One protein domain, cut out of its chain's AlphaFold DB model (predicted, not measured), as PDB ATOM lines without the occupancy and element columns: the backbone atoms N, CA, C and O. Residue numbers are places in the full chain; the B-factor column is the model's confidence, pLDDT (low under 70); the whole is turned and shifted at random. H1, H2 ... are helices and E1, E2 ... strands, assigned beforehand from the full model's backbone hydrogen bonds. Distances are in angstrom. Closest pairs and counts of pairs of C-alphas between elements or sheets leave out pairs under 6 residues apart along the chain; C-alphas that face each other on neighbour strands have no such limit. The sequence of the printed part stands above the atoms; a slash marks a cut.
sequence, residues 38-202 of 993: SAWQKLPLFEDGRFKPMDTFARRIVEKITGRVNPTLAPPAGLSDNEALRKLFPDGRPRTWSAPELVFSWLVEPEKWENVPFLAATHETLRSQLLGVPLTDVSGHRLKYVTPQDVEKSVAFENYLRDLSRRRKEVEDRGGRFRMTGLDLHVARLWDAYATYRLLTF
ATOM      1  N   SER A  38      48.324 143.007  75.375       89.38
ATOM      2  CA  SER A  38      48.421 142.457  76.735       89.38
ATOM      3  C   SER A  38      47.252 142.860  77.644       89.38
ATOM      4  O   SER A  38      46.667 141.998  78.304       89.38
ATOM      5  N   ALA A  39      46.859 144.138  77.642       89.81
ATOM      6  CA  ALA A  39      45.734 144.633  78.436       89.81
ATOM      7  C   ALA A  39      44.392 144.030  77.995       89.81
ATOM      8  O   ALA A  39      43.594 143.613  78.833       89.81
ATOM      9  N   TRP A  40      44.171 143.928  76.681       92.31
ATOM     10  CA  TRP A  40      42.970 143.316  76.114       92.31
ATOM     11  C   TRP A  40      42.907 141.820  76.424       92.31
ATOM     12  O   TRP A  40      41.892 141.347  76.913       92.31
ATOM     13  N   GLN A  41      44.009 141.089  76.231       92.06
ATOM     14  CA  GLN A  41      44.122 139.646  76.478       92.06
ATOM     15  C   GLN A  41      43.814 139.256  77.922       92.06
ATOM     16  O   GLN A  41      43.201 138.216  78.159       92.06
ATOM     17  N   LYS A  42      44.255 140.075  78.879       92.88
ATOM     18  CA  LYS A  42      44.132 139.805  80.316       92.88
ATOM     19  C   LYS A  42      42.781 140.198  80.904       92.88
ATOM     20  O   LYS A  42      42.542 139.868  82.067       92.88
ATOM     21  N   LEU A  43      41.919 140.879  80.143       92.62
ATOM     22  CA  LEU A  43      40.605 141.306  80.617       92.62
ATOM     23  C   LEU A  43      39.816 140.084  81.131       92.62
ATOM     24  O   LEU A  43      39.656 139.118  80.377       92.62
ATOM     25  N   PRO A  44      39.369 140.076  82.402       92.44
ATOM     26  CA  PRO A  44      38.627 138.956  82.959       92.44
ATOM     27  C   PRO A  44      37.191 138.958  82.445       92.44
ATOM     28  O   PRO A  44      36.516 139.986  82.454       92.44
ATOM     29  N   LEU A  45      36.732 137.784  82.031       91.25
ATOM     30  CA  LEU A  45      35.391 137.524  81.532       91.25
ATOM     31  C   LEU A  45      34.733 136.416  82.343       91.25
ATOM     32  O   LEU A  45      35.426 135.510  82.805       91.25
ATOM     33  N   PHE A  46      33.407 136.439  82.460       86.62
ATOM     34  CA  PHE A  46      32.643 135.353  83.076       86.62
ATOM     35  C   PHE A  46      31.785 134.633  82.036       86.62
ATOM     36  O   PHE A  46      30.792 135.163  81.547       86.62
ATOM     37  N   GLU A  47      32.154 133.404  81.693       78.19
ATOM     38  CA  GLU A  47      31.442 132.617  80.685       78.19
ATOM     39  C   GLU A  47      31.518 131.131  81.055       78.19
ATOM     40  O   GLU A  47      32.520 130.668  81.604       78.19
ATOM     41  N   ASP A  48      30.449 130.383  80.777       71.38
ATOM     42  CA  ASP A  48      30.286 128.971  81.155       71.38
ATOM     43  C   ASP A  48      30.444 128.703  82.664       71.38
ATOM     44  O   ASP A  48      30.815 127.607  83.061       71.38
ATOM     45  N   GLY A  49      30.196 129.688  83.533       73.44
ATOM     46  CA  GLY A  49      30.304 129.511  84.986       73.44
ATOM     47  C   GLY A  49      31.731 129.568  85.553       73.44
ATOM     48  O   GLY A  49      31.937 129.155  86.696       73.44
ATOM     49  N   ARG A  50      32.719 130.070  84.795       82.19
ATOM     50  CA  ARG A  50      34.096 130.321  85.270       82.19
ATOM     51  C   ARG A  50      34.623 131.666  84.763       82.19
ATOM     52  O   ARG A  50      34.269 132.118  83.675       82.19
ATOM     53  N   PHE A  51      35.545 132.261  85.519       86.25
ATOM     54  CA  PHE A  51      36.374 133.361  85.034       86.25
ATOM     55  C   PHE A  51      37.405 132.874  84.012       86.25
ATOM     56  O   PHE A  51      38.163 131.942  84.283       86.25
ATOM     57  N   LYS A  52      37.473 133.531  82.858       89.00
ATOM     58  CA  LYS A  52      38.468 133.267  81.814       89.00
ATOM     59  C   LYS A  52      39.009 134.588  81.251       89.00
ATOM     60  O   LYS A  52      38.289 135.582  81.254       89.00
ATOM     61  N   PRO A  53      40.265 134.646  80.786       93.12
ATOM     62  CA  PRO A  53      40.769 135.815  80.078       93.12
ATOM     63  C   PRO A  53      40.087 135.978  78.716       93.12
ATOM     64  O   PRO A  53      39.706 134.991  78.076       93.12
ATOM     65  N   MET A  54      40.048 137.214  78.221       92.88
ATOM     66  CA  MET A  54      39.687 137.532  76.836       92.88
ATOM     67  C   MET A  54      40.499 136.731  75.816       92.88
ATOM     68  O   MET A  54      39.961 136.363  74.779       92.88
ATOM     69  N   ASP A  55      41.764 136.398  76.101       92.06
ATOM     70  CA  ASP A  55      42.546 135.502  75.237       92.06
ATOM     71  C   ASP A  55      41.872 134.130  75.061       92.06
ATOM     72  O   ASP A  55      41.669 133.694  73.930       92.06
ATOM     73  N   THR A  56      41.456 133.466  76.145       90.81
ATOM     74  CA  THR A  56      40.774 132.160  76.062       90.81
ATOM     75  C   THR A  56      39.449 132.273  75.310       90.81
ATOM     76  O   THR A  56      39.170 131.449  74.436       90.81
ATOM     77  N   PHE A  57      38.654 133.303  75.612       91.38
ATOM     78  CA  PHE A  57      37.398 133.578  74.909       91.38
ATOM     79  C   PHE A  57      37.631 133.766  73.405       91.38
ATOM     80  O   PHE A  57      37.035 133.068  72.582       91.38
ATOM     81  N   ALA A  58      38.567 134.644  73.037       91.88
ATOM     82  CA  ALA A  58      38.849 134.963  71.649       91.88
ATOM     83  C   ALA A  58      39.347 133.744  70.869       91.88
ATOM     84  O   ALA A  58      38.895 133.501  69.753       91.88
ATOM     85  N   ARG A  59      40.224 132.927  71.463       91.38
ATOM     86  CA  ARG A  59      40.705 131.684  70.843       91.38
ATOM     87  C   ARG A  59      39.567 130.716  70.534       91.38
ATOM     88  O   ARG A  59      39.549 130.165  69.436       91.38
ATOM     89  N   ARG A  60      38.616 130.548  71.458       88.94
ATOM     90  CA  ARG A  60      37.451 129.667  71.278       88.94
ATOM     91  C   ARG A  60      36.525 130.177  70.177       88.94
ATOM     92  O   ARG A  60      36.155 129.411  69.293       88.94
ATOM     93  N   ILE A  61      36.191 131.467  70.197       89.38
ATOM     94  CA  ILE A  61      35.317 132.095  69.196       89.38
ATOM     95  C   ILE A  61      35.953 132.041  67.801       89.38
ATOM     96  O   ILE A  61      35.311 131.621  66.838       89.38
ATOM     97  N   VAL A  62      37.237 132.384  67.683       91.56
ATOM     98  CA  VAL A  62      37.957 132.357  66.402       91.56
ATOM     99  C   VAL A  62      38.135 130.929  65.885       91.56
ATOM    100  O   VAL A  62      37.968 130.700  64.686       91.56
ATOM    101  N   GLU A  63      38.408 129.950  66.753       89.38
ATOM    102  CA  GLU A  63      38.463 128.539  66.359       89.38
ATOM    103  C   GLU A  63      37.090 128.017  65.919       89.38
ATOM    104  O   GLU A  63      37.010 127.313  64.915       89.38
ATOM    105  N   LYS A  64      36.004 128.421  66.588       86.88
ATOM    106  CA  LYS A  64      34.633 128.071  66.196       86.88
ATOM    107  C   LYS A  64      34.273 128.624  64.811       86.88
ATOM    108  O   LYS A  64      33.696 127.909  63.996       86.88
ATOM    109  N   ILE A  65      34.654 129.870  64.524       89.69
ATOM    110  CA  ILE A  65      34.316 130.568  63.274       89.69
ATOM    111  C   ILE A  65      35.226 130.134  62.107       89.69
ATOM    112  O   ILE A  65      34.759 129.863  60.997       89.69
ATOM    113  N   THR A  66      36.537 130.049  62.347       89.19
ATOM    114  CA  THR A  66      37.560 129.849  61.299       89.19
ATOM    115  C   THR A  66      38.171 128.442  61.291       89.19
ATOM    116  O   THR A  66      38.996 128.109  60.436       89.19
ATOM    117  N   GLY A  67      37.812 127.583  62.247       84.44
ATOM    118  CA  GLY A  67      38.384 126.244  62.418       84.44
ATOM    119  C   GLY A  67      39.840 126.226  62.903       84.44
ATOM    120  O   GLY A  67      40.452 125.158  62.944       84.44
ATOM    121  N   ARG A  68      40.438 127.387  63.204       85.56
ATOM    122  CA  ARG A  68      41.813 127.527  63.709       85.56
ATOM    123  C   ARG A  68      41.891 128.655  64.726       85.56
ATOM    124  O   ARG A  68      41.272 129.686  64.542       85.56
ATOM    125  N   VAL A  69      42.736 128.498  65.740       84.81
ATOM    126  CA  VAL A  69      42.937 129.532  66.769       84.81
ATOM    127  C   VAL A  69      43.584 130.803  66.201       84.81
ATOM    128  O   VAL A  69      43.125 131.902  66.475       84.81
ATOM    129  N   ASN A  70      44.640 130.660  65.393       87.06
ATOM    130  CA  ASN A  70      45.331 131.779  64.740       87.06
ATOM    131  C   ASN A  70      45.296 131.561  63.217       87.06
ATOM    132  O   ASN A  70      46.204 130.925  62.661       87.06
ATOM    133  N   PRO A  71      44.211 131.965  62.534       86.88
ATOM    134  CA  PRO A  71      44.042 131.718  61.111       86.88
ATOM    135  C   PRO A  71      45.014 132.567  60.285       86.88
ATOM    136  O   PRO A  71      45.362 133.695  60.628       86.88
ATOM    137  N   THR A  72      45.465 132.003  59.164       86.00
ATOM    138  CA  THR A  72      46.174 132.761  58.125       86.00
ATOM    139  C   THR A  72      45.175 133.047  57.024       86.00
ATOM    140  O   THR A  72      44.739 132.117  56.343       86.00
ATOM    141  N   LEU A  73      44.768 134.308  56.924       84.25
ATOM    142  CA  LEU A  73      43.715 134.757  56.022       84.25
ATOM    143  C   LEU A  73      44.352 135.397  54.795       84.25
ATOM    144  O   LEU A  73      45.337 136.130  54.909       84.25
ATOM    145  N   ALA A  74      43.809 135.069  53.627       78.75
ATOM    146  CA  ALA A  74      44.237 135.629  52.356       78.75
ATOM    147  C   ALA A  74      43.384 136.859  52.011       78.75
ATOM    148  O   ALA A  74      42.211 136.905  52.396       78.75
ATOM    149  N   PRO A  75      43.948 137.835  51.282       77.25
ATOM    150  CA  PRO A  75      43.165 138.946  50.767       77.25
ATOM    151  C   PRO A  75      42.064 138.447  49.815       77.25
ATOM    152  O   PRO A  75      42.288 137.483  49.076       77.25
ATOM    153  N   PRO A  76      40.880 139.081  49.811       72.88
ATOM    154  CA  PRO A  76      39.807 138.735  48.884       72.88
ATOM    155  C   PRO A  76      40.136 139.127  47.434       72.88
ATOM    156  O   PRO A  76      40.960 140.011  47.177       72.88
ATOM    157  N   ALA A  77      39.463 138.485  46.474       63.44
ATOM    158  CA  ALA A  77      39.551 138.850  45.061       63.44
ATOM    159  C   ALA A  77      39.038 140.290  44.845       63.44
ATOM    160  O   ALA A  77      38.020 140.672  45.416       63.44
ATOM    161  N   GLY A  78      39.747 141.097  44.044       61.25
ATOM    162  CA  GLY A  78      39.399 142.510  43.813       61.25
ATOM    163  C   GLY A  78      39.986 143.506  44.826       61.25
ATOM    164  O   GLY A  78      39.522 144.642  44.904       61.25
ATOM    165  N   LEU A  79      41.027 143.128  45.587       62.25
ATOM    166  CA  LEU A  79      41.752 144.034  46.501       62.25
ATOM    167  C   LEU A  79      42.236 145.337  45.819       62.25
ATOM    168  O   LEU A  79      42.380 146.373  46.469       62.25
ATOM    169  N   SER A  80      42.475 145.306  44.504       58.91
ATOM    170  CA  SER A  80      42.845 146.489  43.721       58.91
ATOM    171  C   SER A  80      41.783 147.587  43.751       58.91
ATOM    172  O   SER A  80      42.152 148.748  43.629       58.91
ATOM    173  N   ASP A  81      40.511 147.276  43.975       59.12
ATOM    174  CA  ASP A  81      39.431 148.236  43.718       59.12
ATOM    175  C   ASP A  81      38.848 148.831  45.013       59.12
ATOM    176  O   ASP A  81      38.082 149.789  44.967       59.12
ATOM    177  N   ASN A  82      39.234 148.310  46.187       68.31
ATOM    178  CA  ASN A  82      38.651 148.693  47.476       68.31
ATOM    179  C   ASN A  82      39.713 149.158  48.490       68.31
ATOM    180  O   ASN A  82      40.454 148.356  49.065       68.31
ATOM    181  N   GLU A  83      39.752 150.468  48.755       68.81
ATOM    182  CA  GLU A  83      40.697 151.100  49.688       68.81
ATOM    183  C   GLU A  83      40.594 150.540  51.119       68.81
ATOM    184  O   GLU A  83      41.610 150.356  51.789       68.81
ATOM    185  N   ALA A  84      39.387 150.197  51.585       66.69
ATOM    186  CA  ALA A  84      39.185 149.664  52.934       66.69
ATOM    187  C   ALA A  84      39.830 148.279  53.118       66.69
ATOM    188  O   ALA A  84      40.351 147.983  54.194       66.69
ATOM    189  N   LEU A  85      39.848 147.454  52.066       69.62
ATOM    190  CA  LEU A  85      40.476 146.129  52.073       69.62
ATOM    191  C   LEU A  85      42.005 146.209  51.967       69.62
ATOM    192  O   LEU A  85      42.701 145.397  52.579       69.62
ATOM    193  N   ARG A  86      42.540 147.220  51.266       70.00
ATOM    194  CA  ARG A  86      43.988 147.498  51.238       70.00
ATOM    195  C   ARG A  86      44.536 147.853  52.620       70.00
ATOM    196  O   ARG A  86      45.666 147.497  52.922       70.00
ATOM    197  N   LYS A  87      43.737 148.496  53.480       73.31
ATOM    198  CA  LYS A  87      44.138 148.799  54.866       73.31
ATOM    199  C   LYS A  87      44.267 147.536  55.728       73.31
ATOM    200  O   LYS A  87      45.202 147.442  56.514       73.31
ATOM    201  N   LEU A  88      43.396 146.539  55.534       74.75
ATOM    202  CA  LEU A  88      43.482 145.246  56.232       74.75
ATOM    203  C   LEU A  88      44.659 144.379  55.746       74.75
ATOM    204  O   LEU A  88      45.274 143.663  56.538       74.75
ATOM    205  N   PHE A  89      44.985 144.456  54.451       76.81
ATOM    206  CA  PHE A  89      46.085 143.721  53.816       76.81
ATOM    207  C   PHE A  89      47.051 144.678  53.087       76.81
ATOM    208  O   PHE A  89      47.055 144.700  51.853       76.81
ATOM    209  N   PRO A  90      47.890 145.439  53.819       67.62
ATOM    210  CA  PRO A  90      48.741 146.481  53.230       67.62
ATOM    211  C   PRO A  90      49.726 145.941  52.183       67.62
ATOM    212  O   PRO A  90      49.936 146.575  51.153       67.62
ATOM    213  N   ASP A  91      50.252 144.729  52.383       67.12
ATOM    214  CA  ASP A  91      51.204 144.093  51.459       67.12
ATOM    215  C   ASP A  91      50.531 143.241  50.364       67.12
ATOM    216  O   ASP A  91      51.220 142.594  49.572       67.12
ATOM    217  N   GLY A  92      49.193 143.143  50.356       68.31
ATOM    218  CA  GLY A  92      48.453 142.241  49.463       68.31
ATOM    219  C   GLY A  92      48.797 140.753  49.648       68.31
ATOM    220  O   GLY A  92      48.551 139.941  48.757       68.31
ATOM    221  N   ARG A  93      49.389 140.378  50.791       76.31
ATOM    222  CA  ARG A  93      49.820 139.010  51.117       76.31
ATOM    223  C   ARG A  93      48.974 138.411  52.244       76.31
ATOM    224  O   ARG A  93      48.484 139.153  53.095       76.31
ATOM    225  N   PRO A  94      48.829 137.073  52.300       79.50
ATOM    226  CA  PRO A  94      48.197 136.413  53.433       79.50
ATOM    227  C   PRO A  94      48.910 136.737  54.751       79.50
ATOM    228  O   PRO A  94      50.135 136.636  54.839       79.50
ATOM    229  N   ARG A  95      48.137 137.076  55.786       83.69
ATOM    230  CA  ARG A  95      48.632 137.420  57.128       83.69
ATOM    231  C   ARG A  95      48.061 136.458  58.165       83.69
ATOM    232  O   ARG A  95      46.896 136.068  58.090       83.69
ATOM    233  N   THR A  96      48.880 136.080  59.145       85.94
ATOM    234  CA  THR A  96      48.420 135.356  60.336       85.94
ATOM    235  C   THR A  96      47.889 136.343  61.367       85.94
ATOM    236  O   THR A  96      48.607 137.258  61.772       85.94
ATOM    237  N   TRP A  97      46.649 136.131  61.794       86.75
ATOM    238  CA  TRP A  97      45.965 136.956  62.786       86.75
ATOM    239  C   TRP A  97      46.020 136.290  64.155       86.75
ATOM    240  O   TRP A  97      45.866 135.068  64.259       86.75
ATOM    241  N   SER A  98      46.244 137.082  65.204       89.00
ATOM    242  CA  SER A  98      46.069 136.589  66.570       89.00
ATOM    243  C   SER A  98      44.582 136.585  66.938       89.00
ATOM    244  O   SER A  98      43.840 137.472  66.523       89.00
ATOM    245  N   ALA A  99      44.125 135.594  67.710       90.69
ATOM    246  CA  ALA A  99      42.707 135.514  68.074       90.69
ATOM    247  C   ALA A  99      42.157 136.790  68.763       90.69
ATOM    248  O   ALA A  99      41.094 137.259  68.356       90.69
ATOM    249  N   PRO A 100      42.860 137.404  69.743       91.19
ATOM    250  CA  PRO A 100      42.376 138.612  70.423       91.19
ATOM    251  C   PRO A 100      42.260 139.830  69.499       91.19
ATOM    252  O   PRO A 100      41.314 140.604  69.627       91.19
ATOM    253  N   GLU A 101      43.199 139.975  68.561       91.19
ATOM    254  CA  GLU A 101      43.198 141.014  67.522       91.19
ATOM    255  C   GLU A 101      42.026 140.828  66.557       91.19
ATOM    256  O   GLU A 101      41.326 141.788  66.249       91.19
ATOM    257  N   LEU A 102      41.777 139.590  66.112       90.75
ATOM    258  CA  LEU A 102      40.708 139.297  65.161       90.75
ATOM    259  C   LEU A 102      39.324 139.555  65.769       90.75
ATOM    260  O   LEU A 102      38.487 140.180  65.126       90.75
ATOM    261  N   VAL A 103      39.107 139.151  67.027       91.38
ATOM    262  CA  VAL A 103      37.872 139.479  67.754       91.38
ATOM    263  C   VAL A 103      37.714 140.987  67.899       91.38
ATOM    264  O   VAL A 103      36.642 141.502  67.609       91.38
ATOM    265  N   PHE A 104      38.765 141.714  68.288       91.81
ATOM    266  CA  PHE A 104      38.682 143.172  68.400       91.81
ATOM    267  C   PHE A 104      38.353 143.842  67.056       91.81
ATOM    268  O   PHE A 104      37.487 144.712  66.996       91.81
ATOM    269  N   SER A 105      38.973 143.390  65.964       89.44
ATOM    270  CA  SER A 105      38.689 143.878  64.610       89.44
ATOM    271  C   SER A 105      37.245 143.585  64.183       89.44
ATOM    272  O   SER A 105      36.573 144.476  63.670       89.44
ATOM    273  N   TRP A 106      36.711 142.394  64.474       88.94
ATOM    274  CA  TRP A 106      35.300 142.078  64.225       88.94
ATOM    275  C   TRP A 106      34.334 142.961  65.026       88.94
ATOM    276  O   TRP A 106      33.290 143.336  64.503       88.94
ATOM    277  N   LEU A 107      34.678 143.325  66.265       87.00
ATOM    278  CA  LEU A 107      33.852 144.208  67.099       87.00
ATOM    279  C   LEU A 107      33.852 145.664  66.599       87.00
ATOM    280  O   LEU A 107      32.846 146.353  66.734       87.00
ATOM    281  N   VAL A 108      34.974 146.140  66.051       87.25
ATOM    282  CA  VAL A 108      35.185 147.560  65.714       87.25
ATOM    283  C   VAL A 108      34.879 147.894  64.249       87.25
ATOM    284  O   VAL A 108      34.442 149.004  63.944       87.25
ATOM    285  N   GLU A 109      35.131 146.970  63.325       84.12
ATOM    286  CA  GLU A 109      35.000 147.198  61.879       84.12
ATOM    287  C   GLU A 109      34.352 146.018  61.125       84.12
ATOM    288  O   GLU A 109      34.880 145.576  60.100       84.12
ATOM    289  N   PRO A 110      33.181 145.517  61.571       82.88
ATOM    290  CA  PRO A 110      32.544 144.332  60.987       82.88
ATOM    291  C   PRO A 110      32.261 144.472  59.486       82.88
ATOM    292  O   PRO A 110      32.420 143.515  58.731       82.88
ATOM    293  N   GLU A 111      31.936 145.683  59.024       78.12
ATOM    294  CA  GLU A 111      31.631 145.970  57.616       78.12
ATOM    295  C   GLU A 111      32.776 145.610  56.658       78.12
ATOM    296  O   GLU A 111      32.537 145.215  55.515       78.12
ATOM    297  N   LYS A 112      34.037 145.718  57.103       79.69
ATOM    298  CA  LYS A 112      35.191 145.388  56.253       79.69
ATOM    299  C   LYS A 112      35.386 143.882  56.090       79.69
ATOM    300  O   LYS A 112      35.983 143.449  55.105       79.69
ATOM    301  N   TRP A 113      34.879 143.089  57.031       83.56
ATOM    302  CA  TRP A 113      35.040 141.637  57.059       83.56
ATOM    303  C   TRP A 113      33.984 140.893  56.235       83.56
ATOM    304  O   TRP A 113      34.182 139.721  55.926       83.56
ATOM    305  N   GLU A 114      32.923 141.569  55.789       81.00
ATOM    306  CA  GLU A 114      31.829 140.972  55.001       81.00
ATOM    307  C   GLU A 114      32.294 140.266  53.724       81.00
ATOM    308  O   GLU A 114      31.750 139.229  53.345       81.00
ATOM    309  N   ASN A 115      33.328 140.812  53.080       78.62
ATOM    310  CA  ASN A 115      33.877 140.293  51.825       78.62
ATOM    311  C   ASN A 115      35.179 139.502  52.025       78.62
ATOM    312  O   ASN A 115      35.805 139.102  51.046       78.62
ATOM    313  N   VAL A 116      35.628 139.291  53.267       83.75
ATOM    314  CA  VAL A 116      36.873 138.568  53.557       83.75
ATOM    315  C   VAL A 116      36.553 137.092  53.804       83.75
ATOM    316  O   VAL A 116      35.696 136.777  54.631       83.75
ATOM    317  N   PRO A 117      37.220 136.145  53.120       85.81
ATOM    318  CA  PRO A 117      36.937 134.730  53.310       85.81
ATOM    319  C   PRO A 117      37.601 134.225  54.596       85.81
ATOM    320  O   PRO A 117      38.806 133.964  54.625       85.81
ATOM    321  N   PHE A 118      36.811 134.045  55.660       89.44
ATOM    322  CA  PHE A 118      37.288 133.503  56.943       89.44
ATOM    323  C   PHE A 118      36.411 132.389  57.539       89.44
ATOM    324  O   PHE A 118      36.879 131.670  58.422       89.44
ATOM    325  N   LEU A 119      35.176 132.189  57.060       88.31
ATOM    326  CA  LEU A 119      34.286 131.136  57.562       88.31
ATOM    327  C   LEU A 119      34.738 129.771  57.040       88.31
ATOM    328  O   LEU A 119      34.873 129.578  55.831       88.31
ATOM    329  N   ALA A 120      34.990 128.811  57.929       85.94
ATOM    330  CA  ALA A 120      35.520 127.507  57.531       85.94
ATOM    331  C   ALA A 120      34.476 126.648  56.792       85.94
ATOM    332  O   ALA A 120      33.515 126.163  57.384       85.94
ATOM    333  N   ALA A 121      34.721 126.364  55.509       84.19
ATOM    334  CA  ALA A 121      33.878 125.506  54.675       84.19
ATOM    335  C   ALA A 121      34.739 124.480  53.922       84.19
ATOM    336  O   ALA A 121      35.082 124.629  52.749       84.19
ATOM    337  N   THR A 122      35.140 123.405  54.603       77.00
ATOM    338  CA  THR A 122      36.067 122.411  54.030       77.00
ATOM    339  C   THR A 122      35.406 121.456  53.032       77.00
ATOM    340  O   THR A 122      36.071 121.014  52.089       77.00
ATOM    341  N   HIS A 123      34.108 121.180  53.194       83.81
ATOM    342  CA  HIS A 123      33.346 120.236  52.371       83.81
ATOM    343  C   HIS A 123      33.129 120.759  50.938       83.81
ATOM    344  O   HIS A 123      32.805 121.929  50.741       83.81
ATOM    345  N   GLU A 124      33.312 119.900  49.929       83.19
ATOM    346  CA  GLU A 124      33.252 120.297  48.509       83.19
ATOM    347  C   GLU A 124      31.824 120.585  48.062       83.19
ATOM    348  O   GLU A 124      31.553 121.682  47.590       83.19
ATOM    349  N   THR A 125      30.896 119.655  48.308       82.44
ATOM    350  CA  THR A 125      29.473 119.788  47.945       82.44
ATOM    351  C   THR A 125      28.826 121.025  48.566       82.44
ATOM    352  O   THR A 125      27.986 121.666  47.947       82.44
ATOM    353  N   LEU A 126      29.256 121.398  49.778       84.69
ATOM    354  CA  LEU A 126      28.762 122.593  50.463       84.69
ATOM    355  C   LEU A 126      29.141 123.857  49.684       84.69
ATOM    356  O   LEU A 126      28.329 124.759  49.527       84.69
ATOM    357  N   ARG A 127      30.367 123.919  49.164       84.75
ATOM    358  CA  ARG A 127      30.850 125.097  48.444       84.75
ATOM    359  C   ARG A 127      30.382 125.145  47.003       84.75
ATOM    360  O   ARG A 127      29.941 126.199  46.567       84.75
ATOM    361  N   SER A 128      30.458 124.030  46.284       84.31
ATOM    362  CA  SER A 128      30.117 124.001  44.864       84.31
ATOM    363  C   SER A 128      28.608 124.000  44.620       84.31
ATOM    364  O   SER A 128      28.139 124.782  43.803       84.31
ATOM    365  N   GLN A 129      27.845 123.156  45.323       82.19
ATOM    366  CA  GLN A 129      26.413 122.970  45.049       82.19
ATOM    367  C   GLN A 129      25.514 123.898  45.864       82.19
ATOM    368  O   GLN A 129      24.495 124.343  45.344       82.19
ATOM    369  N   LEU A 130      25.860 124.184  47.126       81.75
ATOM    370  CA  LEU A 130      25.044 125.071  47.961       81.75
ATOM    371  C   LEU A 130      25.484 126.531  47.827       81.75
ATOM    372  O   LEU A 130      24.659 127.377  47.517       81.75
ATOM    373  N   LEU A 131      26.765 126.855  48.022       83.00
ATOM    374  CA  LEU A 131      27.215 128.258  48.014       83.00
ATOM    375  C   LEU A 131      27.567 128.807  46.619       83.00
ATOM    376  O   LEU A 131      27.598 130.018  46.445       83.00
ATOM    377  N   GLY A 132      27.833 127.949  45.629       78.06
ATOM    378  CA  GLY A 132      28.229 128.374  44.279       78.06
ATOM    379  C   GLY A 132      29.621 129.022  44.198       78.06
ATOM    380  O   GLY A 132      29.897 129.763  43.258       78.06
ATOM    381  N   VAL A 133      30.500 128.759  45.171       81.44
ATOM    382  CA  VAL A 133      31.830 129.385  45.289       81.44
ATOM    383  C   VAL A 133      32.900 128.486  44.645       81.44
ATOM    384  O   VAL A 133      32.855 127.262  44.831       81.44
ATOM    385  N   PRO A 134      33.893 129.042  43.917       74.19
ATOM    386  CA  PRO A 134      34.977 128.257  43.328       74.19
ATOM    387  C   PRO A 134      35.744 127.427  44.371       74.19
ATOM    388  O   PRO A 134      35.983 127.838  45.508       74.19
ATOM    389  N   LEU A 135      36.151 126.215  43.982       76.06
ATOM    390  CA  LEU A 135      36.875 125.290  44.866       76.06
ATOM    391  C   LEU A 135      38.364 125.633  44.986       76.06
ATOM    392  O   LEU A 135      38.989 125.321  46.007       76.06
ATOM    393  N   THR A 136      38.914 126.270  43.956       73.31
ATOM    394  CA  THR A 136      40.321 126.645  43.830       73.31
ATOM    395  C   THR A 136      40.456 128.113  43.459       73.31
ATOM    396  O   THR A 136      39.651 128.638  42.696       73.31
ATOM    397  N   ASP A 137      41.497 128.748  43.980       68.56
ATOM    398  CA  ASP A 137      41.947 130.067  43.544       68.56
ATOM    399  C   ASP A 137      42.563 130.001  42.127       68.56
ATOM    400  O   ASP A 137      42.859 128.913  41.623       68.56
ATOM    401  N   VAL A 138      42.828 131.154  41.507       63.31
ATOM    402  CA  VAL A 138      43.450 131.314  40.175       63.31
ATOM    403  C   VAL A 138      44.799 130.584  40.074       63.31
ATOM    404  O   VAL A 138      45.191 130.122  39.008       63.31
ATOM    405  N   SER A 139      45.485 130.409  41.209       59.25
ATOM    406  CA  SER A 139      46.764 129.692  41.325       59.25
ATOM    407  C   SER A 139      46.623 128.176  41.564       59.25
ATOM    408  O   SER A 139      47.604 127.513  41.896       59.25
ATOM    409  N   GLY A 140      45.411 127.614  41.493       59.66
ATOM    410  CA  GLY A 140      45.137 126.188  41.729       59.66
ATOM    411  C   GLY A 140      45.102 125.762  43.204       59.66
ATOM    412  O   GLY A 140      44.904 124.585  43.510       59.66
ATOM    413  N   HIS A 141      45.258 126.694  44.151       68.81
ATOM    414  CA  HIS A 141      45.182 126.397  45.581       68.81
ATOM    415  C   HIS A 141      43.738 126.164  46.021       68.81
ATOM    416  O   HIS A 141      42.863 126.988  45.771       68.81
ATOM    417  N   ARG A 142      43.485 125.066  46.740       71.19
ATOM    418  CA  ARG A 142      42.154 124.756  47.272       71.19
ATOM    419  C   ARG A 142      41.738 125.783  48.326       71.19
ATOM    420  O   ARG A 142      42.348 125.859  49.396       71.19
ATOM    421  N   LEU A 143      40.659 126.507  48.046       72.56
ATOM    422  CA  LEU A 143      40.047 127.431  48.992       72.56
ATOM    423  C   LEU A 143      39.482 126.632  50.176       72.56
ATOM    424  O   LEU A 143      39.046 125.485  50.027       72.56
ATOM    425  N   LYS A 144      39.564 127.193  51.379       79.50
ATOM    426  CA  LYS A 144      39.054 126.569  52.620       79.50
ATOM    427  C   LYS A 144      38.019 127.433  53.324       79.50
ATOM    428  O   LYS A 144      37.305 126.932  54.189       79.50
ATOM    429  N   TYR A 145      37.973 128.704  52.947       86.19
ATOM    430  CA  TYR A 145      37.182 129.731  53.582       86.19
ATOM    431  C   TYR A 145      36.169 130.296  52.594       86.19
ATOM    432  O   TYR A 145      36.444 130.336  51.395       86.19
ATOM    433  N   VAL A 146      35.021 130.713  53.113       86.88
ATOM    434  CA  VAL A 146      33.978 131.448  52.386       86.88
ATOM    435  C   VAL A 146      33.727 132.778  53.086       86.88
ATOM    436  O   VAL A 146      34.064 132.934  54.267       86.88
ATOM    437  N   THR A 147      33.194 133.753  52.357       86.19
ATOM    438  CA  THR A 147      32.849 135.054  52.939       86.19
ATOM    439  C   THR A 147      31.485 134.975  53.640       86.19
ATOM    440  O   THR A 147      30.644 134.161  53.245       86.19
ATOM    441  N   PRO A 148      31.224 135.798  54.674       85.00
ATOM    442  CA  PRO A 148      29.874 135.964  55.218       85.00
ATOM    443  C   PRO A 148      28.836 136.292  54.139       85.00
ATOM    444  O   PRO A 148      27.738 135.736  54.146       85.00
ATOM    445  N   GLN A 149      29.218 137.116  53.161       80.44
ATOM    446  CA  GLN A 149      28.340 137.505  52.066       80.44
ATOM    447  C   GLN A 149      27.973 136.334  51.134       80.44
ATOM    448  O   GLN A 149      26.841 136.277  50.650       80.44
ATOM    449  N   ASP A 150      28.881 135.382  50.895       83.62
ATOM    450  CA  ASP A 150      28.588 134.175  50.101       83.62
ATOM    451  C   ASP A 150      27.517 133.304  50.773       83.62
ATOM    452  O   ASP A 150      26.665 132.720  50.103       83.62
ATOM    453  N   VAL A 151      27.554 133.222  52.109       83.19
ATOM    454  CA  VAL A 151      26.565 132.474  52.899       83.19
ATOM    455  C   VAL A 151      25.202 133.150  52.825       83.19
ATOM    456  O   VAL A 151      24.201 132.473  52.612       83.19
ATOM    457  N   GLU A 152      25.160 134.477  52.945       77.38
ATOM    458  CA  GLU A 152      23.914 135.242  52.860       77.38
ATOM    459  C   GLU A 152      23.292 135.217  51.466       77.38
ATOM    460  O   GLU A 152      22.088 135.031  51.336       77.38
ATOM    461  N   LYS A 153      24.077 135.390  50.400       81.94
ATOM    462  CA  LYS A 153      23.535 135.459  49.032       81.94
ATOM    463  C   LYS A 153      23.009 134.114  48.520       81.94
ATOM    464  O   LYS A 153      22.282 134.084  47.525       81.94
ATOM    465  N   SER A 154      23.372 133.002  49.158       83.38
ATOM    466  CA  SER A 154      22.984 131.671  48.698       83.38
ATOM    467  C   SER A 154      21.564 131.278  49.126       83.38
ATOM    468  O   SER A 154      21.316 130.802  50.235       83.38
ATOM    469  N   VAL A 155      20.636 131.348  48.168       83.12
ATOM    470  CA  VAL A 155      19.265 130.823  48.310       83.12
ATOM    471  C   VAL A 155      19.257 129.294  48.482       83.12
ATOM    472  O   VAL A 155      18.430 128.739  49.204       83.12
ATOM    473  N   ALA A 156      20.188 128.586  47.836       84.88
ATOM    474  CA  ALA A 156      20.276 127.128  47.931       84.88
ATOM    475  C   ALA A 156      20.676 126.668  49.342       84.88
ATOM    476  O   ALA A 156      20.117 125.696  49.855       84.88
ATOM    477  N   PHE A 157      21.600 127.384  49.988       85.94
ATOM    478  CA  PHE A 157      21.996 127.125  51.370       85.94
ATOM    479  C   PHE A 157      20.841 127.369  52.349       85.94
ATOM    480  O   PHE A 157      20.575 126.528  53.210       85.94
ATOM    481  N   GLU A 158      20.096 128.462  52.173       82.62
ATOM    482  CA  GLU A 158      18.919 128.766  52.990       82.62
ATOM    483  C   GLU A 158      17.834 127.682  52.875       82.62
ATOM    484  O   GLU A 158      17.333 127.178  53.885       82.62
ATOM    485  N   ASN A 159      17.502 127.269  51.649       84.62
ATOM    486  CA  ASN A 159      16.517 126.213  51.410       84.62
ATOM    487  C   ASN A 159      16.926 124.890  52.071       84.62
ATOM    488  O   ASN A 159      16.077 124.191  52.629       84.62
ATOM    489  N   TYR A 160      18.223 124.570  52.065       87.50
ATOM    490  CA  TYR A 160      18.740 123.380  52.733       87.50
ATOM    491  C   TYR A 160      18.610 123.465  54.259       87.50
ATOM    492  O   TYR A 160      18.232 122.484  54.894       87.50
ATOM    493  N   LEU A 161      18.871 124.629  54.865       83.19
ATOM    494  CA  LEU A 161      18.670 124.837  56.306       83.19
ATOM    495  C   LEU A 161      17.198 124.683  56.710       83.19
ATOM    496  O   LEU A 161      16.902 124.057  57.730       83.19
ATOM    497  N   ARG A 162      16.269 125.209  55.900       83.50
ATOM    498  CA  ARG A 162      14.822 125.042  56.121       83.50
ATOM    499  C   ARG A 162      14.415 123.571  56.045       83.50
ATOM    500  O   ARG A 162      13.698 123.091  56.923       83.50
ATOM    501  N   ASP A 163      14.909 122.842  55.043       86.31
ATOM    502  CA  ASP A 163      14.683 121.401  54.921       86.31
ATOM    503  C   ASP A 163      15.268 120.622  56.109       86.31
ATOM    504  O   ASP A 163      14.583 119.784  56.692       86.31
ATOM    505  N   LEU A 164      16.495 120.945  56.526       83.94
ATOM    506  CA  LEU A 164      17.149 120.336  57.685       83.94
ATOM    507  C   LEU A 164      16.330 120.545  58.966       83.94
ATOM    508  O   LEU A 164      16.111 119.600  59.724       83.94
ATOM    509  N   SER A 165      15.842 121.768  59.193       81.94
ATOM    510  CA  SER A 165      14.988 122.086  60.340       81.94
ATOM    511  C   SER A 165      13.655 121.336  60.293       81.94
ATOM    512  O   SER A 165      13.186 120.870  61.331       81.94
ATOM    513  N   ARG A 166      13.050 121.192  59.106       85.31
ATOM    514  CA  ARG A 166      11.819 120.416  58.911       85.31
ATOM    515  C   ARG A 166      12.046 118.931  59.204       85.31
ATOM    516  O   ARG A 166      11.330 118.374  60.029       85.31
ATOM    517  N   ARG A 167      13.077 118.318  58.608       86.44
ATOM    518  CA  ARG A 167      13.450 116.909  58.841       86.44
ATOM    519  C   ARG A 167      13.731 116.627  60.315       86.44
ATOM    520  O   ARG A 167      13.336 115.583  60.827       86.44
ATOM    521  N   ARG A 168      14.397 117.559  61.003       80.31
ATOM    522  CA  ARG A 168      14.641 117.472  62.445       80.31
ATOM    523  C   ARG A 168      13.332 117.437  63.232       80.31
ATOM    524  O   ARG A 168      13.131 116.503  64.004       80.31
ATOM    525  N   LYS A 169      12.445 118.406  62.990       79.31
ATOM    526  CA  LYS A 169      11.151 118.512  63.675       79.31
ATOM    527  C   LYS A 169      10.277 117.274  63.450       79.31
ATOM    528  O   LYS A 169       9.756 116.721  64.405       79.31
ATOM    529  N   GLU A 170      10.199 116.769  62.218       87.00
ATOM    530  CA  GLU A 170       9.428 115.559  61.892       87.00
ATOM    531  C   GLU A 170       9.904 114.306  62.646       87.00
ATOM    532  O   GLU A 170       9.098 113.431  62.967       87.00
ATOM    533  N   VAL A 171      11.209 114.187  62.912       83.56
ATOM    534  CA  VAL A 171      11.768 113.069  63.685       83.56
ATOM    535  C   VAL A 171      11.520 113.254  65.181       83.56
ATOM    536  O   VAL A 171      11.153 112.282  65.844       83.56
ATOM    537  N   GLU A 172      11.677 114.476  65.695       76.06
ATOM    538  CA  GLU A 172      11.407 114.826  67.097       76.06
ATOM    539  C   GLU A 172       9.919 114.633  67.451       76.06
ATOM    540  O   GLU A 172       9.615 113.995  68.460       76.06
ATOM    541  N   ASP A 173       8.995 115.046  66.576       82.44
ATOM    542  CA  ASP A 173       7.541 114.869  66.745       82.44
ATOM    543  C   ASP A 173       7.130 113.380  66.770       82.44
ATOM    544  O   ASP A 173       6.136 113.001  67.388       82.44
ATOM    545  N   ARG A 174       7.916 112.502  66.130       85.62
ATOM    546  CA  ARG A 174       7.733 111.036  66.159       85.62
ATOM    547  C   ARG A 174       8.414 110.364  67.358       85.62
ATOM    548  O   ARG A 174       8.464 109.136  67.413       85.62
ATOM    549  N   GLY A 175       8.980 111.137  68.287       76.81
ATOM    550  CA  GLY A 175       9.741 110.630  69.435       76.81
ATOM    551  C   GLY A 175      11.103 110.022  69.071       76.81
ATOM    552  O   GLY A 175      11.727 109.357  69.901       76.81
ATOM    553  N   GLY A 176      11.571 110.211  67.833       74.69
ATOM    554  CA  GLY A 176      12.891 109.786  67.375       74.69
ATOM    555  C   GLY A 176      13.970 110.836  67.657       74.69
ATOM    556  O   GLY A 176      13.679 112.000  67.914       74.69
ATOM    557  N   ARG A 177      15.250 110.448  67.567       70.62
ATOM    558  CA  ARG A 177      16.383 111.394  67.618       70.62
ATOM    559  C   ARG A 177      16.952 111.632  66.226       70.62
ATOM    560  O   ARG A 177      17.400 110.688  65.572       70.62
ATOM    561  N   PHE A 178      16.979 112.889  65.793       75.00
ATOM    562  CA  PHE A 178      17.554 113.277  64.510       75.00
ATOM    563  C   PHE A 178      19.088 113.277  64.574       75.00
ATOM    564  O   PHE A 178      19.678 113.985  65.385       75.00
ATOM    565  N   ARG A 179      19.757 112.494  63.716       71.62
ATOM    566  CA  ARG A 179      21.229 112.438  63.642       71.62
ATOM    567  C   ARG A 179      21.739 113.130  62.383       71.62
ATOM    568  O   ARG A 179      21.547 112.625  61.281       71.62
ATOM    569  N   MET A 180      22.453 114.240  62.555       73.75
ATOM    570  CA  MET A 180      23.122 114.944  61.455       73.75
ATOM    571  C   MET A 180      24.355 114.156  60.989       73.75
ATOM    572  O   MET A 180      25.258 113.876  61.780       73.75
ATOM    573  N   THR A 181      24.422 113.804  59.703       74.88
ATOM    574  CA  THR A 181      25.581 113.103  59.120       74.88
ATOM    575  C   THR A 181      25.972 113.690  57.764       74.88
ATOM    576  O   THR A 181      25.151 114.290  57.074       74.88
ATOM    577  N   GLY A 182      27.251 113.560  57.389       81.06
ATOM    578  CA  GLY A 182      27.762 114.042  56.103       81.06
ATOM    579  C   GLY A 182      27.556 115.547  55.899       81.06
ATOM    580  O   GLY A 182      28.058 116.356  56.679       81.06
ATOM    581  N   LEU A 183      26.815 115.909  54.847       84.88
ATOM    582  CA  LEU A 183      26.552 117.299  54.456       84.88
ATOM    583  C   LEU A 183      25.773 118.081  55.527       84.88
ATOM    584  O   LEU A 183      26.130 119.229  55.785       84.88
ATOM    585  N   ASP A 184      24.802 117.451  56.203       83.12
ATOM    586  CA  ASP A 184      23.980 118.083  57.251       83.12
ATOM    587  C   ASP A 184      24.854 118.687  58.363       83.12
ATOM    588  O   ASP A 184      24.652 119.822  58.790       83.12
ATOM    589  N   LEU A 185      25.882 117.945  58.794       82.00
ATOM    590  CA  LEU A 185      26.803 118.377  59.846       82.00
ATOM    591  C   LEU A 185      27.665 119.565  59.396       82.00
ATOM    592  O   LEU A 185      27.936 120.472  60.181       82.00
ATOM    593  N   HIS A 186      28.117 119.562  58.141       84.69
ATOM    594  CA  HIS A 186      28.926 120.652  57.596       84.69
ATOM    595  C   HIS A 186      28.109 121.927  57.383       84.69
ATOM    596  O   HIS A 186      28.611 123.011  57.675       84.69
ATOM    597  N   VAL A 187      26.856 121.798  56.936       86.19
ATOM    598  CA  VAL A 187      25.907 122.914  56.831       86.19
ATOM    599  C   VAL A 187      25.623 123.508  58.209       86.19
ATOM    600  O   VAL A 187      25.759 124.717  58.386       86.19
ATOM    601  N   ALA A 188      25.312 122.667  59.202       82.31
ATOM    602  CA  ALA A 188      25.045 123.118  60.566       82.31
ATOM    603  C   ALA A 188      26.252 123.839  61.189       82.31
ATOM    604  O   ALA A 188      26.083 124.894  61.794       82.31
ATOM    605  N   ARG A 189      27.477 123.322  60.997       84.62
ATOM    606  CA  ARG A 189      28.712 123.972  61.477       84.62
ATOM    607  C   ARG A 189      28.973 125.319  60.808       84.62
ATOM    608  O   ARG A 189      29.378 126.253  61.491       84.62
ATOM    609  N   LEU A 190      28.755 125.426  59.496       88.62
ATOM    610  CA  LEU A 190      28.916 126.696  58.788       88.62
ATOM    611  C   LEU A 190      27.885 127.726  59.266       88.62
ATOM    612  O   LEU A 190      28.242 128.877  59.500       88.62
ATOM    613  N   TRP A 191      26.630 127.304  59.445       86.38
ATOM    614  CA  TRP A 191      25.576 128.158  59.987       86.38
ATOM    615  C   TRP A 191      25.889 128.626  61.410       86.38
ATOM    616  O   TRP A 191      25.760 129.808  61.696       86.38
ATOM    617  N   ASP A 192      26.358 127.732  62.282       83.44
ATOM    618  CA  ASP A 192      26.747 128.065  63.656       83.44
ATOM    619  C   ASP A 192      27.943 129.035  63.702       83.44
ATOM    620  O   ASP A 192      27.922 130.008  64.457       83.44
ATOM    621  N   ALA A 193      28.951 128.848  62.843       87.00
ATOM    622  CA  ALA A 193      30.063 129.789  62.684       87.00
ATOM    623  C   ALA A 193      29.584 131.177  62.220       87.00
ATOM    624  O   ALA A 193      29.952 132.194  62.810       87.00
ATOM    625  N   TYR A 194      28.729 131.219  61.195       87.12
ATOM    626  CA  TYR A 194      28.147 132.454  60.671       87.12
ATOM    627  C   TYR A 194      27.262 133.166  61.710       87.12
ATOM    628  O   TYR A 194      27.411 134.367  61.933       87.12
ATOM    629  N   ALA A 195      26.389 132.427  62.397       81.25
ATOM    630  CA  ALA A 195      25.531 132.954  63.451       81.25
ATOM    631  C   ALA A 195      26.356 133.492  64.627       81.25
ATOM    632  O   ALA A 195      26.085 134.592  65.096       81.25
ATOM    633  N   THR A 196      27.400 132.774  65.056       84.44
ATOM    634  CA  THR A 196      28.307 133.235  66.124       84.44
ATOM    635  C   THR A 196      28.989 134.547  65.736       84.44
ATOM    636  O   THR A 196      29.009 135.473  66.540       84.44
ATOM    637  N   TYR A 197      29.497 134.660  64.501       86.50
ATOM    638  CA  TYR A 197      30.067 135.911  63.991       86.50
ATOM    639  C   TYR A 197      29.040 137.053  64.047       86.50
ATOM    640  O   TYR A 197      29.309 138.088  64.650       86.50
ATOM    641  N   ARG A 198      27.828 136.839  63.518       81.44
ATOM    642  CA  ARG A 198      26.755 137.848  63.512       81.44
ATOM    643  C   ARG A 198      26.305 138.278  64.911       81.44
ATOM    644  O   ARG A 198      26.018 139.453  65.120       81.44
ATOM    645  N   LEU A 199      26.232 137.341  65.856       78.56
ATOM    646  CA  LEU A 199      25.856 137.606  67.248       78.56
ATOM    647  C   LEU A 199      26.975 138.295  68.041       78.56
ATOM    648  O   LEU A 199      26.681 139.034  68.981       78.56
ATOM    649  N   LEU A 200      28.240 138.065  67.671       83.38
ATOM    650  CA  LEU A 200      29.403 138.728  68.258       83.38
ATOM    651  C   LEU A 200      29.484 140.193  67.823       83.38
ATOM    652  O   LEU A 200      29.621 141.062  68.679       83.38
ATOM    653  N   THR A 201      29.382 140.474  66.520       75.81
ATOM    654  CA  THR A 201      29.559 141.815  65.925       75.81
ATOM    655  C   THR A 201      28.357 142.740  66.123       75.81
ATOM    656  O   THR A 201      28.106 143.585  65.268       75.81
ATOM    657  N   PHE A 202      27.583 142.520  67.192       60.19
ATOM    658  CA  PHE A 202      26.336 143.198  67.547       60.19
ATOM    659  C   PHE A 202      26.231 144.591  66.927       60.19
ATOM    660  O   PHE A 202      26.929 145.524  67.316       60.19
TER     661      PHE A 202
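This is residues 38 to 202 of the 993 residues of the protein "Cytochrom_C_asm domain-containing protein" of Planctomycetes bacterium (UniProt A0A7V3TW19). What is the main picture? A flat body of crossed helices is built round H9, which lies in the middle: residues 192 to 197 of H9 pack on residues 61 to 66 of H2, and its residues 183 to 188 meet H6 and H8. The small hairpin of E1 and E2, with H1 near it, lies beyond the start of H2 at one extreme, and the long helix H8 runs out to another. Which parts make it, and how large is it? The 165 printed residues hold nine named helices and two named strands, in the order H1 E1 E2 H2 H3 H4 H5 H6 H7 H8 H9; E1 and E2 form an antiparallel sheet, and the class is mostly helix. The whole is compact, with a radius of gyration of the C-alphas of 17.6 A and spans of 54 by 46 by 24 A.

How is the sheet paired? E1, residues 44 to 47, and E2, residues 50 to 53, are antiparallel neighbours and a hairpin, with 136 degrees between their N-to-C directions. Among their pairs within hydrogen-bond range are N 45 and O 52 at 2.8 A, and N 47 and O 50 at 3.2 A. What comes next, outward from the sheet? H2, residues 54 to 66, follows E2 after a tight link, and the closest C-alphas of E1 and H2 are those of Leu 45 and Met 54, 6.4 A apart. H1, residues 38 to 41, touches H2 at residues 54 to 55 alone, the closest C-alphas being those of Gln 41 and Asp 55 at 4.6 A. H4, residues 99 to 108, touches H2 about perpendicular at 82 degrees, with the C-alphas of Arg 59 and Ala 99 closest at 5.1 A. Which helices touch the most others? H2 and H9, residues 183 to 200, are the hub, touching three helices each, and they touch each other at a steep tilt of 41 degrees, opposite ways, with the C-alphas of Ile 65 and Ala 193 closest at 4.4 A. H8, residues 155 to 173, touches H9 about perpendicular at 74 degrees, with the C-alphas of Leu 164 and Asp 184 closest at 7.2 A. H6, residues 124 to 131, touches H8 at residues 156 to 157 alone, with Leu 130 and Phe 157 the closest C-alphas at 5.0 A, and touches H9 at residues 183 to 187 alone, with Leu 126 and Val 187 the closest at 7.0 A. What of the remaining helices and the helix backbones? H3, residues 83 to 88, is close but not clearly touching to H5, residues 110 to 113, with the C-alphas of Ala 84 and Lys 112 closest at 6.7 A. H7, residues 148 to 153, is close but not clearly touching to H9, with the C-alphas of Pro 148 and Tyr 194 closest at 6.7 A. Every O i to N i+4 pair is within hydrogen-bond range in H2, H4, H7, H8 and H9, against 1 of 2 in H3 and 3 of 4 in H6, while H1 and H5 are too short for such a pair.

Where are the anchor points? E1 begins at C-alpha 44 (38.627, 138.956, 82.959), H8 ends at C-alpha 173 (7.541, 114.869, 66.745), and H9 ends at C-alpha 200 (29.403, 138.728, 68.258). How long are the longer elements? From first to last C-alpha H8 measures 27.1 A, H9 25.6 A, H2 17.5 A and H4 14.4 A.

How far does it reach, and which links are long? The two C-alphas farthest apart, those of Asp 91 and Arg 174, are 56.6 A apart, and the printed part has no cut. The links H2 to H3 and H6 to H7 are long, with 16 residues each. Where is confidence low? The mean pLDDT of the printed part is 81.6, and residues 77 to 85, 90 to 92, 137 to 141 and 202 are under 70.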